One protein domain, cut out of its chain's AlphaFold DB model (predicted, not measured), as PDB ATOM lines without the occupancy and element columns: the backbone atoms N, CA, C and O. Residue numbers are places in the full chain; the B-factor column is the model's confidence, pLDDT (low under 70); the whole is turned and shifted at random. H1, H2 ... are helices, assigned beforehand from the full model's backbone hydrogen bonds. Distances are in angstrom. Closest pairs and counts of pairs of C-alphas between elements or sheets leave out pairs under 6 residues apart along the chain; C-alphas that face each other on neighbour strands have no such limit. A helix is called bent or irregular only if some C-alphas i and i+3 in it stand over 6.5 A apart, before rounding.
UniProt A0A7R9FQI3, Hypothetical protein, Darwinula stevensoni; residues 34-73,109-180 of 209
ATOM      1  N   GLN A  34     189.467 138.024  97.741       82.00
ATOM      2  CA  GLN A  34     188.702 136.827  98.107       82.00
ATOM      3  C   GLN A  34     187.294 137.219  98.549       82.00
ATOM      4  O   GLN A  34     186.316 136.598  98.140       82.00
ATOM      5  N   ARG A  35     187.190 138.311  99.317       77.38
ATOM      6  CA  ARG A  35     185.913 138.881  99.744       77.38
ATOM      7  C   ARG A  35     185.089 139.331  98.535       77.38
ATOM      8  O   ARG A  35     183.938 138.925  98.411       77.38
ATOM      9  N   LYS A  36     185.676 140.096  97.607       80.88
ATOM     10  CA  LYS A  36     185.007 140.538  96.366       80.88
ATOM     11  C   LYS A  36     184.444 139.364  95.564       80.88
ATOM     12  O   LYS A  36     183.252 139.343  95.263       80.88
ATOM     13  N   VAL A  37     185.279 138.366  95.276       86.56
ATOM     14  CA  VAL A  37     184.881 137.183  94.496       86.56
ATOM     15  C   VAL A  37     183.799 136.383  95.217       86.56
ATOM     16  O   VAL A  37     182.825 135.990  94.582       86.56
ATOM     17  N   PHE A  38     183.924 136.184  96.532       85.06
ATOM     18  CA  PHE A  38     182.942 135.450  97.324       85.06
ATOM     19  C   PHE A  38     181.556 136.100  97.267       85.06
ATOM     20  O   PHE A  38     180.586 135.431  96.914       85.06
ATOM     21  N   TRP A  39     181.457 137.402  97.556       83.56
ATOM     22  CA  TRP A  39     180.172 138.108  97.569       83.56
ATOM     23  C   TRP A  39     179.539 138.185  96.172       83.56
ATOM     24  O   TRP A  39     178.335 137.966  96.037       83.56
ATOM     25  N   SER A  40     180.338 138.402  95.120       84.62
ATOM     26  CA  SER A  40     179.847 138.384  93.736       84.62
ATOM     27  C   SER A  40     179.378 136.997  93.292       84.62
ATOM     28  O   SER A  40     178.296 136.870  92.719       84.62
ATOM     29  N   PHE A  41     180.155 135.950  93.573       87.25
ATOM     30  CA  PHE A  41     179.789 134.570  93.251       87.25
ATOM     31  C   PHE A  41     178.495 134.172  93.954       87.25
ATOM     32  O   PHE A  41     177.579 133.635  93.334       87.25
ATOM     33  N   LEU A  42     178.397 134.491  95.240       82.81
ATOM     34  CA  LEU A  42     177.239 134.178  96.053       82.81
ATOM     35  C   LEU A  42     175.983 134.874  95.504       82.81
ATOM     36  O   LEU A  42     174.961 134.213  95.344       82.81
ATOM     37  N   LEU A  43     176.062 136.146  95.096       83.62
ATOM     38  CA  LEU A  43     174.942 136.847  94.457       83.62
ATOM     39  C   LEU A  43     174.483 136.151  93.163       83.62
ATOM     40  O   LEU A  43     173.289 135.932  92.959       83.62
ATOM     41  N   VAL A  44     175.413 135.746  92.299       83.88
ATOM     42  CA  VAL A  44     175.070 135.056  91.043       83.88
ATOM     43  C   VAL A  44     174.421 133.697  91.320       83.88
ATOM     44  O   VAL A  44     173.365 133.384  90.766       83.88
ATOM     45  N   PHE A  45     175.005 132.901  92.213       83.38
ATOM     46  CA  PHE A  45     174.532 131.546  92.484       83.38
ATOM     47  C   PHE A  45     173.222 131.499  93.272       83.38
ATOM     48  O   PHE A  45     172.389 130.641  92.990       83.38
ATOM     49  N   LEU A  46     173.007 132.408  94.227       80.12
ATOM     50  CA  LEU A  46     171.783 132.431  95.032       80.12
ATOM     51  C   LEU A  46     170.622 133.193  94.391       80.12
ATOM     52  O   LEU A  46     169.477 132.903  94.726       80.12
ATOM     53  N   PHE A  47     170.873 134.135  93.477       80.62
ATOM     54  CA  PHE A  47     169.805 134.958  92.895       80.62
ATOM     55  C   PHE A  47     169.591 134.695  91.410       80.62
ATOM     56  O   PHE A  47     168.460 134.467  90.981       80.62
ATOM     57  N   VAL A  48     170.655 134.685  90.608       82.25
ATOM     58  CA  VAL A  48     170.532 134.600  89.144       82.25
ATOM     59  C   VAL A  48     170.185 133.179  88.707       82.25
ATOM     60  O   VAL A  48     169.258 132.982  87.926       82.25
ATOM     61  N   ILE A  49     170.862 132.166  89.250       85.06
ATOM     62  CA  ILE A  49     170.588 130.773  88.869       85.06
ATOM     63  C   ILE A  49     169.146 130.363  89.229       85.06
ATOM     64  O   ILE A  49     168.439 129.882  88.340       85.06
ATOM     65  N   PRO A  50     168.641 130.589  90.460       82.50
ATOM     66  CA  PRO A  50     167.283 130.179  90.810       82.50
ATOM     67  C   PRO A  50     166.212 130.934  90.020       82.50
ATOM     68  O   PRO A  50     165.217 130.334  89.622       82.50
ATOM     69  N   THR A  51     166.417 132.223  89.729       81.75
ATOM     70  CA  THR A  51     165.458 133.008  88.934       81.75
ATOM     71  C   THR A  51     165.401 132.549  87.480       81.75
ATOM     72  O   THR A  51     164.303 132.389  86.951       81.75
ATOM     73  N   LEU A  52     166.541 132.255  86.850       86.62
ATOM     74  CA  LEU A  52     166.583 131.725  85.482       86.62
ATOM     75  C   LEU A  52     166.007 130.309  85.390       86.62
ATOM     76  O   LEU A  52     165.270 130.000  84.450       86.62
ATOM     77  N   LEU A  53     166.284 129.449  86.374       85.44
ATOM     78  CA  LEU A  53     165.695 128.111  86.440       85.44
ATOM     79  C   LEU A  53     164.175 128.187  86.571       85.44
ATOM     80  O   LEU A  53     163.471 127.529  85.811       85.44
ATOM     81  N   ILE A  54     163.658 129.041  87.457       83.00
ATOM     82  CA  ILE A  54     162.215 129.256  87.594       83.00
ATOM     83  C   ILE A  54     161.643 129.810  86.287       83.00
ATOM     84  O   ILE A  54     160.725 129.213  85.732       83.00
ATOM     85  N   ALA A  55     162.201 130.894  85.746       83.44
ATOM     86  CA  ALA A  55     161.719 131.499  84.508       83.44
ATOM     87  C   ALA A  55     161.667 130.477  83.365       83.44
ATOM     88  O   ALA A  55     160.619 130.300  82.747       83.44
ATOM     89  N   SER A  56     162.751 129.726  83.151       85.62
ATOM     90  CA  SER A  56     162.807 128.694  82.113       85.62
ATOM     91  C   SER A  56     161.775 127.586  82.333       85.62
ATOM     92  O   SER A  56     161.105 127.172  81.382       85.62
ATOM     93  N   TRP A  57     161.575 127.140  83.575       83.50
ATOM     94  CA  TRP A  57     160.618 126.084  83.881       83.50
ATOM     95  C   TRP A  57     159.178 126.542  83.626       83.50
ATOM     96  O   TRP A  57     158.395 125.813  83.018       83.50
ATOM     97  N   TYR A  58     158.849 127.783  83.986       79.62
ATOM     98  CA  TYR A  58     157.547 128.391  83.710       79.62
ATOM     99  C   TYR A  58     157.311 128.661  82.227       79.62
ATOM    100  O   TYR A  58     156.207 128.421  81.738       79.62
ATOM    101  N   SER A  59     158.330 129.110  81.493       80.25
ATOM    102  CA  SER A  59     158.248 129.281  80.043       80.25
ATOM    103  C   SER A  59     157.947 127.952  79.350       80.25
ATOM    104  O   SER A  59     157.069 127.897  78.492       80.25
ATOM    105  N   ARG A  60     158.596 126.855  79.765       81.62
ATOM    106  CA  ARG A  60     158.339 125.506  79.230       81.62
ATOM    107  C   ARG A  60     156.929 125.005  79.546       81.62
ATOM    108  O   ARG A  60     156.285 124.431  78.674       81.62
ATOM    109  N   ILE A  61     156.440 125.233  80.765       80.81
ATOM    110  CA  ILE A  61     155.091 124.819  81.180       80.81
ATOM    111  C   ILE A  61     154.025 125.604  80.410       80.81
ATOM    112  O   ILE A  61     153.108 125.002  79.856       80.81
ATOM    113  N   SER A  62     154.158 126.930  80.332       72.81
ATOM    114  CA  SER A  62     153.232 127.782  79.582       72.81
ATOM    115  C   SER A  62     153.207 127.409  78.103       72.81
ATOM    116  O   SER A  62     152.130 127.286  77.532       72.81
ATOM    117  N   TRP A  63     154.371 127.136  77.506       74.69
ATOM    118  CA  TRP A  63     154.467 126.698  76.114       74.69
ATOM    119  C   TRP A  63     153.707 125.391  75.853       74.69
ATOM    120  O   TRP A  63     152.902 125.319  74.928       74.69
ATOM    121  N   VAL A  64     153.902 124.372  76.698       77.75
ATOM    122  CA  VAL A  64     153.209 123.075  76.575       77.75
ATOM    123  C   VAL A  64     151.693 123.227  76.727       77.75
ATOM    124  O   VAL A  64     150.926 122.603  75.997       77.75
ATOM    125  N   VAL A  65     151.243 124.078  77.650       72.69
ATOM    126  CA  VAL A  65     149.811 124.347  77.848       72.69
ATOM    127  C   VAL A  65     149.211 125.083  76.645       72.69
ATOM    128  O   VAL A  65     148.119 124.733  76.201       72.69
ATOM    129  N   TRP A  66     149.920 126.065  76.088       70.44
ATOM    130  CA  TRP A  66     149.472 126.814  74.910       70.44
ATOM    131  C   TRP A  66     149.411 125.950  73.649       70.44
ATOM    132  O   TRP A  66     148.486 126.099  72.852       70.44
ATOM    133  N   GLN A  67     150.342 125.007  73.489       69.38
ATOM    134  CA  GLN A  67     150.338 124.082  72.358       69.38
ATOM    135  C   GLN A  67     149.088 123.185  72.362       69.38
ATOM    136  O   GLN A  67     148.437 123.048  71.332       69.38
ATOM    137  N   HIS A  68     148.680 122.680  73.530       62.34
ATOM    138  CA  HIS A  68     147.440 121.903  73.670       62.34
ATOM    139  C   HIS A  68     146.158 122.747  73.595       62.34
ATOM    140  O   HIS A  68     145.107 122.234  73.215       62.34
ATOM    141  N   SER A  69     146.224 124.036  73.940       57.78
ATOM    142  CA  SER A  69     145.100 124.965  73.765       57.78
ATOM    143  C   SER A  69     144.794 125.215  72.289       57.78
ATOM    144  O   SER A  69     143.631 125.367  71.926       57.78
ATOM    145  N   LYS A  70     145.827 125.271  71.440       54.28
ATOM    146  CA  LYS A  70     145.676 125.620  70.023       54.28
ATOM    147  C   LYS A  70     144.977 124.514  69.216       54.28
ATOM    148  O   LYS A  70     144.172 124.822  68.345       54.28
ATOM    149  N   GLU A  71     145.199 123.246  69.570       58.44
ATOM    150  CA  GLU A  71     144.563 122.083  68.922       58.44
ATOM    151  C   GLU A  71     143.044 121.991  69.181       58.44
ATOM    152  O   GLU A  71     142.294 121.501  68.333       58.44
ATOM    153  N   GLN A  72     142.558 122.490  70.327       51.69
ATOM    154  CA  GLN A  72     141.123 122.474  70.644       51.69
ATOM    155  C   GLN A  72     140.341 123.560  69.892       51.69
ATOM    156  O   GLN A  72     139.259 123.285  69.381       51.69
ATOM    157  N   THR A  73     140.903 124.765  69.764       52.06
ATOM    158  CA  THR A  73     140.232 125.889  69.091       52.06
ATOM    159  C   THR A  73     140.117 125.683  67.577       52.06
ATOM    160  O   THR A  73     139.136 126.107  66.971       52.06
ATOM    161  N   SER A 109     143.689 119.556  82.672       50.56
ATOM    162  CA  SER A 109     143.416 120.923  83.131       50.56
ATOM    163  C   SER A 109     143.331 121.050  84.661       50.56
ATOM    164  O   SER A 109     143.810 122.042  85.211       50.56
ATOM    165  N   THR A 110     142.799 120.058  85.386       49.34
ATOM    166  CA  THR A 110     142.782 120.063  86.868       49.34
ATOM    167  C   THR A 110     144.119 119.640  87.489       49.34
ATOM    168  O   THR A 110     144.553 120.258  88.464       49.34
ATOM    169  N   PHE A 111     144.832 118.679  86.892       52.44
ATOM    170  CA  PHE A 111     146.197 118.283  87.269       52.44
ATOM    171  C   PHE A 111     147.190 119.420  87.013       52.44
ATOM    172  O   PHE A 111     148.065 119.655  87.841       52.44
ATOM    173  N   SER A 112     147.014 120.196  85.934       59.56
ATOM    174  CA  SER A 112     147.786 121.417  85.682       59.56
ATOM    175  C   SER A 112     147.487 122.507  86.720       59.56
ATOM    176  O   SER A 112     148.413 123.022  87.333       59.56
ATOM    177  N   LYS A 113     146.215 122.791  87.040       56.69
ATOM    178  CA  LYS A 113     145.840 123.813  88.046       56.69
ATOM    179  C   LYS A 113     146.368 123.505  89.451       56.69
ATOM    180  O   LYS A 113     146.890 124.397  90.120       56.69
ATOM    181  N   ALA A 114     146.270 122.251  89.901       60.09
ATOM    182  CA  ALA A 114     146.791 121.835  91.204       60.09
ATOM    183  C   ALA A 114     148.326 121.928  91.267       60.09
ATOM    184  O   ALA A 114     148.873 122.391  92.265       60.09
ATOM    185  N   LYS A 115     149.020 121.559  90.182       64.94
ATOM    186  CA  LYS A 115     150.482 121.674  90.080       64.94
ATOM    187  C   LYS A 115     150.921 123.131  89.990       64.94
ATOM    188  O   LYS A 115     151.805 123.523  90.738       64.94
ATOM    189  N   ILE A 116     150.249 123.963  89.193       69.88
ATOM    190  CA  ILE A 116     150.491 125.412  89.115       69.88
ATOM    191  C   ILE A 116     150.294 126.072  90.482       69.88
ATOM    192  O   ILE A 116     151.078 126.945  90.836       69.88
ATOM    193  N   LYS A 117     149.307 125.645  91.287       69.19
ATOM    194  CA  LYS A 117     149.132 126.150  92.659       69.19
ATOM    195  C   LYS A 117     150.370 125.872  93.509       69.19
ATOM    196  O   LYS A 117     150.879 126.797  94.130       69.19
ATOM    197  N   THR A 118     150.878 124.642  93.497       71.31
ATOM    198  CA  THR A 118     152.102 124.288  94.230       71.31
ATOM    199  C   THR A 118     153.318 125.042  93.697       71.31
ATOM    200  O   THR A 118     154.063 125.600  94.493       71.31
ATOM    201  N   ILE A 119     153.490 125.150  92.375       73.94
ATOM    202  CA  ILE A 119     154.635 125.862  91.789       73.94
ATOM    203  C   ILE A 119     154.556 127.368  92.117       73.94
ATOM    204  O   ILE A 119     155.539 127.944  92.575       73.94
ATOM    205  N   LYS A 120     153.375 127.998  92.007       69.31
ATOM    206  CA  LYS A 120     153.158 129.406  92.394       69.31
ATOM    207  C   LYS A 120     153.536 129.640  93.849       69.31
ATOM    208  O   LYS A 120     154.215 130.612  94.155       69.31
ATOM    209  N   MET A 121     153.133 128.727  94.727       72.75
ATOM    210  CA  MET A 121     153.542 128.771  96.119       72.75
ATOM    211  C   MET A 121     155.078 128.664  96.205       72.75
ATOM    212  O   MET A 121     155.702 129.520  96.821       72.75
ATOM    213  N   THR A 122     155.731 127.696  95.545       78.44
ATOM    214  CA  THR A 122     157.203 127.556  95.622       78.44
ATOM    215  C   THR A 122     157.947 128.789  95.108       78.44
ATOM    216  O   THR A 122     158.960 129.170  95.681       78.44
ATOM    217  N   VAL A 123     157.412 129.482  94.101       77.38
ATOM    218  CA  VAL A 123     157.958 130.767  93.648       77.38
ATOM    219  C   VAL A 123     157.821 131.835  94.719       77.38
ATOM    220  O   VAL A 123     158.778 132.562  94.952       77.38
ATOM    221  N   CYS A 124     156.687 131.912  95.419       78.62
ATOM    222  CA  CYS A 124     156.543 132.828  96.549       78.62
ATOM    223  C   CYS A 124     157.592 132.562  97.640       78.62
ATOM    224  O   CYS A 124     158.134 133.526  98.165       78.62
ATOM    225  N   ILE A 125     157.946 131.301  97.934       82.31
ATOM    226  CA  ILE A 125     159.055 130.981  98.862       82.31
ATOM    227  C   ILE A 125     160.351 131.620  98.389       82.31
ATOM    228  O   ILE A 125     161.013 132.332  99.142       82.31
ATOM    229  N   VAL A 126     160.723 131.327  97.142       81.56
ATOM    230  CA  VAL A 126     162.011 131.737  96.586       81.56
ATOM    231  C   VAL A 126     162.082 133.255  96.492       81.56
ATOM    232  O   VAL A 126     163.090 133.837  96.872       81.56
ATOM    233  N   LEU A 127     161.001 133.912  96.071       81.25
ATOM    234  CA  LEU A 127     160.916 135.369  96.037       81.25
ATOM    235  C   LEU A 127     161.014 135.979  97.435       81.25
ATOM    236  O   LEU A 127     161.754 136.940  97.605       81.25
ATOM    237  N   SER A 128     160.338 135.421  98.441       82.88
ATOM    238  CA  SER A 128     160.462 135.895  99.824       82.88
ATOM    239  C   SER A 128     161.890 135.741 100.344       82.88
ATOM    240  O   SER A 128     162.433 136.674 100.928       82.88
ATOM    241  N   PHE A 129     162.534 134.602 100.077       83.12
ATOM    242  CA  PHE A 129     163.940 134.387 100.417       83.12
ATOM    243  C   PHE A 129     164.824 135.444  99.744       83.12
ATOM    244  O   PHE A 129     165.615 136.113 100.405       83.12
ATOM    245  N   VAL A 130     164.630 135.660  98.444       84.19
ATOM    246  CA  VAL A 130     165.351 136.671  97.672       84.19
ATOM    247  C   VAL A 130     165.138 138.068  98.255       84.19
ATOM    248  O   VAL A 130     166.111 138.768  98.494       84.19
ATOM    249  N   ILE A 131     163.906 138.478  98.548       84.31
ATOM    250  CA  ILE A 131     163.601 139.819  99.066       84.31
ATOM    251  C   ILE A 131     164.208 140.041 100.458       84.31
ATOM    252  O   ILE A 131     164.720 141.124 100.725       84.31
ATOM    253  N   CYS A 132     164.205 139.028 101.328       87.25
ATOM    254  CA  CYS A 132     164.805 139.130 102.662       87.25
ATOM    255  C   CYS A 132     166.336 139.241 102.619       87.25
ATOM    256  O   CYS A 132     166.932 139.911 103.458       87.25
ATOM    257  N   TRP A 133     166.981 138.586 101.656       87.56
ATOM    258  CA  TRP A 133     168.440 138.512 101.590       87.56
ATOM    259  C   TRP A 133     169.073 139.525 100.630       87.56
ATOM    260  O   TRP A 133     170.191 139.975 100.859       87.56
ATOM    261  N   CYS A 134     168.383 139.902  99.556       88.50
ATOM    262  CA  CYS A 134     168.874 140.826  98.533       88.50
ATOM    263  C   CYS A 134     169.416 142.151  99.101       88.50
ATOM    264  O   CYS A 134     170.559 142.480  98.785       88.50
ATOM    265  N   PRO A 135     168.691 142.898  99.959       88.56
ATOM    266  CA  PRO A 135     169.180 144.188 100.451       88.56
ATOM    267  C   PRO A 135     170.486 144.048 101.239       88.56
ATOM    268  O   PRO A 135     171.399 144.850 101.056       88.56
ATOM    269  N   TYR A 136     170.624 142.974 102.020       88.69
ATOM    270  CA  TYR A 136     171.880 142.624 102.675       88.69
ATOM    271  C   TYR A 136     173.012 142.418 101.665       88.69
ATOM    272  O   TYR A 136     174.047 143.078 101.752       88.69
ATOM    273  N   TYR A 137     172.809 141.550 100.671       87.69
ATOM    274  CA  TYR A 137     173.834 141.251  99.668       87.69
ATOM    275  C   TYR A 137     174.227 142.475  98.838       87.69
ATOM    276  O   TYR A 137     175.413 142.656  98.556       87.69
ATOM    277  N   VAL A 138     173.273 143.338  98.485       87.25
ATOM    278  CA  VAL A 138     173.532 144.578  97.743       87.25
ATOM    279  C   VAL A 138     174.388 145.533  98.570       87.25
ATOM    280  O   VAL A 138     175.428 145.977  98.090       87.25
ATOM    281  N   VAL A 139     174.008 145.805  99.823       87.12
ATOM    282  CA  VAL A 139     174.763 146.706 100.708       87.12
ATOM    283  C   VAL A 139     176.169 146.167 100.964       87.12
ATOM    284  O   VAL A 139     177.142 146.907 100.824       87.12
ATOM    285  N   GLN A 140     176.311 144.870 101.250       84.88
ATOM    286  CA  GLN A 140     177.626 144.262 101.478       84.88
ATOM    287  C   GLN A 140     178.512 144.298 100.231       84.88
ATOM    288  O   GLN A 140     179.698 144.611 100.329       84.88
ATOM    289  N   THR A 141     177.943 144.049  99.050       84.81
ATOM    290  CA  THR A 141     178.679 144.156  97.783       84.81
ATOM    291  C   THR A 141     179.131 145.599  97.549       84.81
ATOM    292  O   THR A 141     180.300 145.828  97.258       84.81
ATOM    293  N   LEU A 142     178.264 146.593  97.760       86.56
ATOM    294  CA  LEU A 142     178.634 148.007  97.630       86.56
ATOM    295  C   LEU A 142     179.791 148.390  98.561       86.56
ATOM    296  O   LEU A 142     180.766 148.980  98.100       86.56
ATOM    297  N   HIS A 143     179.739 147.993  99.834       84.25
ATOM    298  CA  HIS A 143     180.830 148.246 100.781       84.25
ATOM    299  C   HIS A 143     182.149 147.596 100.351       84.25
ATOM    300  O   HIS A 143     183.209 148.204 100.479       84.25
ATOM    301  N   VAL A 144     182.090 146.377  99.815       82.88
ATOM    302  CA  VAL A 144     183.268 145.619  99.381       82.88
ATOM    303  C   VAL A 144     183.894 146.188  98.100       82.88
ATOM    304  O   VAL A 144     185.114 146.153  97.946       82.88
ATOM    305  N   PHE A 145     183.092 146.725  97.178       82.44
ATOM    306  CA  PHE A 145     183.588 147.290  95.916       82.44
ATOM    307  C   PHE A 145     184.051 148.745  96.040       82.44
ATOM    308  O   PHE A 145     185.078 149.086  95.459       82.44
ATOM    309  N   TRP A 146     183.340 149.566  96.817       82.69
ATOM    310  CA  TRP A 146     183.623 150.998  96.989       82.69
ATOM    311  C   TRP A 146     184.353 151.349  98.289       82.69
ATOM    312  O   TRP A 146     184.476 152.521  98.621       82.69
ATOM    313  N   GLY A 147     184.804 150.362  99.066       70.81
ATOM    314  CA  GLY A 147     185.594 150.609 100.278       70.81
ATOM    315  C   GLY A 147     184.867 151.399 101.373       70.81
ATOM    316  O   GLY A 147     185.509 151.878 102.299       70.81
ATOM    317  N   GLY A 148     183.538 151.537 101.292       67.69
ATOM    318  CA  GLY A 148     182.751 152.352 102.221       67.69
ATOM    319  C   GLY A 148     182.591 153.830 101.843       67.69
ATOM    320  O   GLY A 148     181.934 154.543 102.593       67.69
ATOM    321  N   ASP A 149     183.080 154.276 100.678       71.19
ATOM    322  CA  ASP A 149     182.873 155.655 100.188       71.19
ATOM    323  C   ASP A 149     181.410 155.956  99.814       71.19
ATOM    324  O   ASP A 149     181.002 157.109  99.671       71.19
ATOM    325  N   VAL A 150     180.580 154.919  99.668       79.31
ATOM    326  CA  VAL A 150     179.142 155.072  99.440       79.31
ATOM    327  C   VAL A 150     178.444 155.328 100.773       79.31
ATOM    328  O   VAL A 150     178.356 154.445 101.630       79.31
ATOM    329  N   HIS A 151     177.882 156.528 100.925       81.94
ATOM    330  CA  HIS A 151     177.087 156.886 102.095       81.94
ATOM    331  C   HIS A 151     175.722 156.184 102.065       81.94
ATOM    332  O   HIS A 151     174.730 156.706 101.554       81.94
ATOM    333  N   VAL A 152     175.666 154.970 102.612       84.25
ATOM    334  CA  VAL A 152     174.410 154.246 102.827       84.25
ATOM    335  C   VAL A 152     173.772 154.766 104.119       84.25
ATOM    336  O   VAL A 152     174.397 154.653 105.178       84.25
ATOM    337  N   PRO A 153     172.542 155.310 104.086       87.12
ATOM    338  CA  PRO A 153     171.912 155.858 105.280       87.12
ATOM    339  C   PRO A 153     171.696 154.769 106.339       87.12
ATOM    340  O   PRO A 153     171.405 153.613 106.025       87.12
ATOM    341  N   ARG A 154     171.807 155.142 107.621       85.31
ATOM    342  CA  ARG A 154     171.827 154.185 108.743       85.31
ATOM    343  C   ARG A 154     170.610 153.259 108.780       85.31
ATOM    344  O   ARG A 154     170.755 152.081 109.094       85.31
ATOM    345  N   TRP A 155     169.431 153.765 108.422       88.69
ATOM    346  CA  TRP A 155     168.206 152.965 108.379       88.69
ATOM    347  C   TRP A 155     168.274 151.843 107.331       88.69
ATOM    348  O   TRP A 155     167.777 150.754 107.597       88.69
ATOM    349  N   VAL A 156     168.939 152.058 106.186       88.81
ATOM    350  CA  VAL A 156     169.140 151.020 105.157       88.81
ATOM    351  C   VAL A 156     170.102 149.957 105.657       88.81
ATOM    352  O   VAL A 156     169.851 148.778 105.432       88.81
ATOM    353  N   GLN A 157     171.175 150.346 106.351       86.19
ATOM    354  CA  GLN A 157     172.131 149.387 106.917       86.19
ATOM    355  C   GLN A 157     171.443 148.474 107.936       86.19
ATOM    356  O   GLN A 157     171.462 147.257 107.783       86.19
ATOM    357  N   VAL A 158     170.748 149.070 108.913       87.56
ATOM    358  CA  VAL A 158     170.024 148.328 109.955       87.56
ATOM    359  C   VAL A 158     168.951 147.435 109.338       87.56
ATOM    360  O   VAL A 158     168.843 146.263 109.694       87.56
ATOM    361  N   LEU A 159     168.180 147.948 108.377       90.50
ATOM    362  CA  LEU A 159     167.163 147.160 107.686       90.50
ATOM    363  C   LEU A 159     167.788 145.982 106.928       90.50
ATOM    364  O   LEU A 159     167.309 144.857 107.040       90.50
ATOM    365  N   SER A 160     168.877 146.221 106.202       89.25
ATOM    366  CA  SER A 160     169.572 145.198 105.420       89.25
ATOM    367  C   SER A 160     170.186 144.117 106.304       89.25
ATOM    368  O   SER A 160     170.188 142.958 105.919       89.25
ATOM    369  N   GLU A 161     170.652 144.447 107.506       87.12
ATOM    370  CA  GLU A 161     171.131 143.465 108.489       87.12
ATOM    371  C   GLU A 161     169.982 142.706 109.174       87.12
ATOM    372  O   GLU A 161     170.130 141.538 109.531       87.12
ATOM    373  N   THR A 162     168.816 143.340 109.317       88.31
ATOM    374  CA  THR A 162     167.662 142.760 110.022       88.31
ATOM    375  C   THR A 162     166.814 141.846 109.131       88.31
ATOM    376  O   THR A 162     166.293 140.834 109.596       88.31
ATOM    377  N   LEU A 163     166.671 142.158 107.842       88.56
ATOM    378  CA  LEU A 163     165.830 141.394 106.912       88.56
ATOM    379  C   LEU A 163     166.229 139.907 106.763       88.56
ATOM    380  O   LEU A 163     165.326 139.066 106.744       88.56
ATOM    381  N   PRO A 164     167.522 139.529 106.739       87.19
ATOM    382  CA  PRO A 164     167.929 138.125 106.756       87.19
ATOM    383  C   PRO A 164     167.491 137.377 108.021       87.19
ATOM    384  O   PRO A 164     167.149 136.200 107.944       87.19
ATOM    385  N   LEU A 165     167.431 138.049 109.177       85.50
ATOM    386  CA  LEU A 165     166.989 137.434 110.437       85.50
ATOM    387  C   LEU A 165     165.507 137.036 110.381       85.50
ATOM    388  O   LEU A 165     165.111 136.023 110.960       85.50
ATOM    389  N   LEU A 166     164.691 137.776 109.624       83.25
ATOM    390  CA  LEU A 166     163.279 137.445 109.402       83.25
ATOM    391  C   LEU A 166     163.098 136.154 108.591       83.25
ATOM    392  O   LEU A 166     162.051 135.515 108.695       83.25
ATOM    393  N   ASN A 167     164.113 135.714 107.838       81.38
ATOM    394  CA  ASN A 167     164.079 134.446 107.107       81.38
ATOM    395  C   ASN A 167     163.868 133.247 108.047       81.38
ATOM    396  O   ASN A 167     163.082 132.347 107.754       81.38
ATOM    397  N   SER A 168     164.471 133.289 109.236       81.62
ATOM    398  CA  SER A 168     164.286 132.261 110.262       81.62
ATOM    399  C   SER A 168     162.837 132.165 110.750       81.62
ATOM    400  O   SER A 168     162.354 131.069 111.029       81.62
ATOM    401  N   VAL A 169     162.121 133.294 110.793       75.62
ATOM    402  CA  VAL A 169     160.686 133.367 111.130       75.62
ATOM    403  C   VAL A 169     159.818 132.884 109.967       75.62
ATOM    404  O   VAL A 169     158.735 132.338 110.178       75.62
ATOM    405  N   MET A 170     160.303 133.023 108.732       72.12
ATOM    406  CA  MET A 170     159.627 132.471 107.562       72.12
ATOM    407  C   MET A 170     159.692 130.944 107.523       72.12
ATOM    408  O   MET A 170     158.793 130.346 106.952       72.12
ATOM    409  N   ASN A 171     160.656 130.280 108.169       73.25
ATOM    410  CA  ASN A 171     160.758 128.813 108.146       73.25
ATOM    411  C   ASN A 171     159.474 128.102 108.646       73.25
ATOM    412  O   ASN A 171     158.905 127.323 107.880       73.25
ATOM    413  N   PRO A 172     158.916 128.390 109.842       72.25
ATOM    414  CA  PRO A 172     157.618 127.849 110.264       72.25
ATOM    415  C   PRO A 172     156.450 128.159 109.317       72.25
ATOM    416  O   PRO A 172     155.526 127.359 109.214       72.25
ATOM    417  N   ILE A 173     156.478 129.293 108.614       68.12
ATOM    418  CA  ILE A 173     155.434 129.711 107.660       68.12
ATOM    419  C   ILE A 173     155.580 128.942 106.343       68.12
ATOM    420  O   ILE A 173     154.596 128.480 105.766       68.12
ATOM    421  N   LEU A 174     156.818 128.747 105.897       68.81
ATOM    422  CA  LEU A 174     157.178 127.962 104.729       68.81
ATOM    423  C   LEU A 174     156.790 126.503 104.920       68.81
ATOM    424  O   LEU A 174     156.172 125.938 104.035       68.81
ATOM    425  N   TYR A 175     157.057 125.896 106.074       69.44
ATOM    426  CA  TYR A 175     156.622 124.519 106.325       69.44
ATOM    427  C   TYR A 175     155.130 124.450 106.687       69.44
ATOM    428  O   TYR A 175     154.397 123.627 106.142       69.44
ATOM    429  N   GLY A 176     154.642 125.357 107.531       69.75
ATOM    430  CA  GLY A 176     153.263 125.388 108.016       69.75
ATOM    431  C   GLY A 176     152.237 125.626 106.912       69.75
ATOM    432  O   GLY A 176     151.299 124.853 106.769       69.75
ATOM    433  N   CYS A 177     152.418 126.646 106.076       63.12
ATOM    434  CA  CYS A 177     151.450 126.986 105.030       63.12
ATOM    435  C   CYS A 177     151.615 126.162 103.740       63.12
ATOM    436  O   CYS A 177     150.675 126.100 102.948       63.12
ATOM    437  N   PHE A 178     152.775 125.529 103.509       59.62
ATOM    438  CA  PHE A 178     152.981 124.670 102.333       59.62
ATOM    439  C   PHE A 178     152.647 123.206 102.575       59.62
ATOM    440  O   PHE A 178     152.144 122.555 101.657       59.62
ATOM    441  N   HIS A 179     152.953 122.661 103.759       59.09
ATOM    442  CA  HIS A 179     152.627 121.270 104.087       59.09
ATOM    443  C   HIS A 179     151.248 121.128 104.707       59.09
ATOM    444  O   HIS A 179     150.517 120.206 104.331       59.09
ATOM    445  N   LEU A 180     150.827 122.054 105.576       56.53
ATOM    446  CA  LEU A 180     149.415 122.115 105.899       56.53
ATOM    447  C   LEU A 180     148.735 122.821 104.735       56.53
ATOM    448  O   LEU A 180     148.759 124.040 104.592       56.53
TER     449      LEU A 180
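AT A GLANCE: This is residues 34 to 73 and 109 to 180 of the 209 residues of the protein "Hypothetical protein" of Darwinula stevensoni (UniProt A0A7R9FQI3). Three helices form a loose row, with the bent helix H2 in the middle, the long helix H1 on one side of it and H3 on the other. They run one way, back, and one way again, and the last residues of H1, 66 to 73, stick out free at one end. The printed part has 112 residues with three named helices, in the order H1, H2, H3, and no named strand; the class is all helix. The whole is loose, with a radius of gyration of the C-alphas of 18.9 A, and is a rod spanning 61 by 30 by 24 A.

IN THESE COORDINATES: H1, the longest helix, covers residues 34 to 73 and measures 57.5 A from C-alpha 34 at (188.702, 136.827, 98.107) to C-alpha 73 at (140.232, 125.889, 69.091). It is neither bent nor irregular, but only just: C-alphas 46 and 49 are 6.5 A apart. H2, residues 109 to 146, was assigned as one helix by its hydrogen bonds, but it is bent, with C-alphas 132 and 135 7.0 A apart. Its arms are H2a, residues 109 to 132, 34.2 A long, and H2b, residues 135 to 146, 16.3 A long. H3, residues 154 to 179, is 38.4 A long and ends with C-alpha 179 at (152.627, 121.270, 104.087). It is neither bent nor irregular, but only just, with C-alphas 161 and 164 6.5 A apart; it has a kink of 39 degrees near residue 169.

HOW THE PARTS SIT: H1 touches H2b with residues 35 to 43 alone, at a steep tilt of 46 degrees, opposite ways; the closest C-alphas, those of Lys 36 and Val 144, are 6.2 A apart. Farther along, H1 and H2a only just touch, with 3 pairs of C-alphas within 8 A, the closest being Phe 47 and Val 130 at 6.8 A; their tilt is shallow, 19 degrees, opposite ways. The arms H2a and H2b stand at a steep tilt of 45 degrees. H2b and H3 form a helical hairpin, touching closest at the C-alphas of Tyr 136 and Ser 160, 4.4 A, at 37 degrees, only just steep. H3 touches H2a at a shallow tilt of 28 degrees, opposite ways, with the C-alphas of Cys 132 and Leu 163 closest at 4.9 A. H1 and H3 are apart. In H2a and H2b every O i to N i+4 pair is within hydrogen-bond range; in H1 31 of 36 are, and in H3 15 of 22.

THE WHOLE: The two C-alphas farthest apart, those of Gln 72 and Asp 149, are 61.0 A apart. Residues 74 to 108 are not printed, and C-alphas 73 and 109 are 15.2 A apart across this cut. The link from H2 to H3, 7 residues, is short. Mean pLDDT of the printed part is 77.4; it is under 70 at residues 67 to 73, 109 to 117, 120, 148 and 173 to 180.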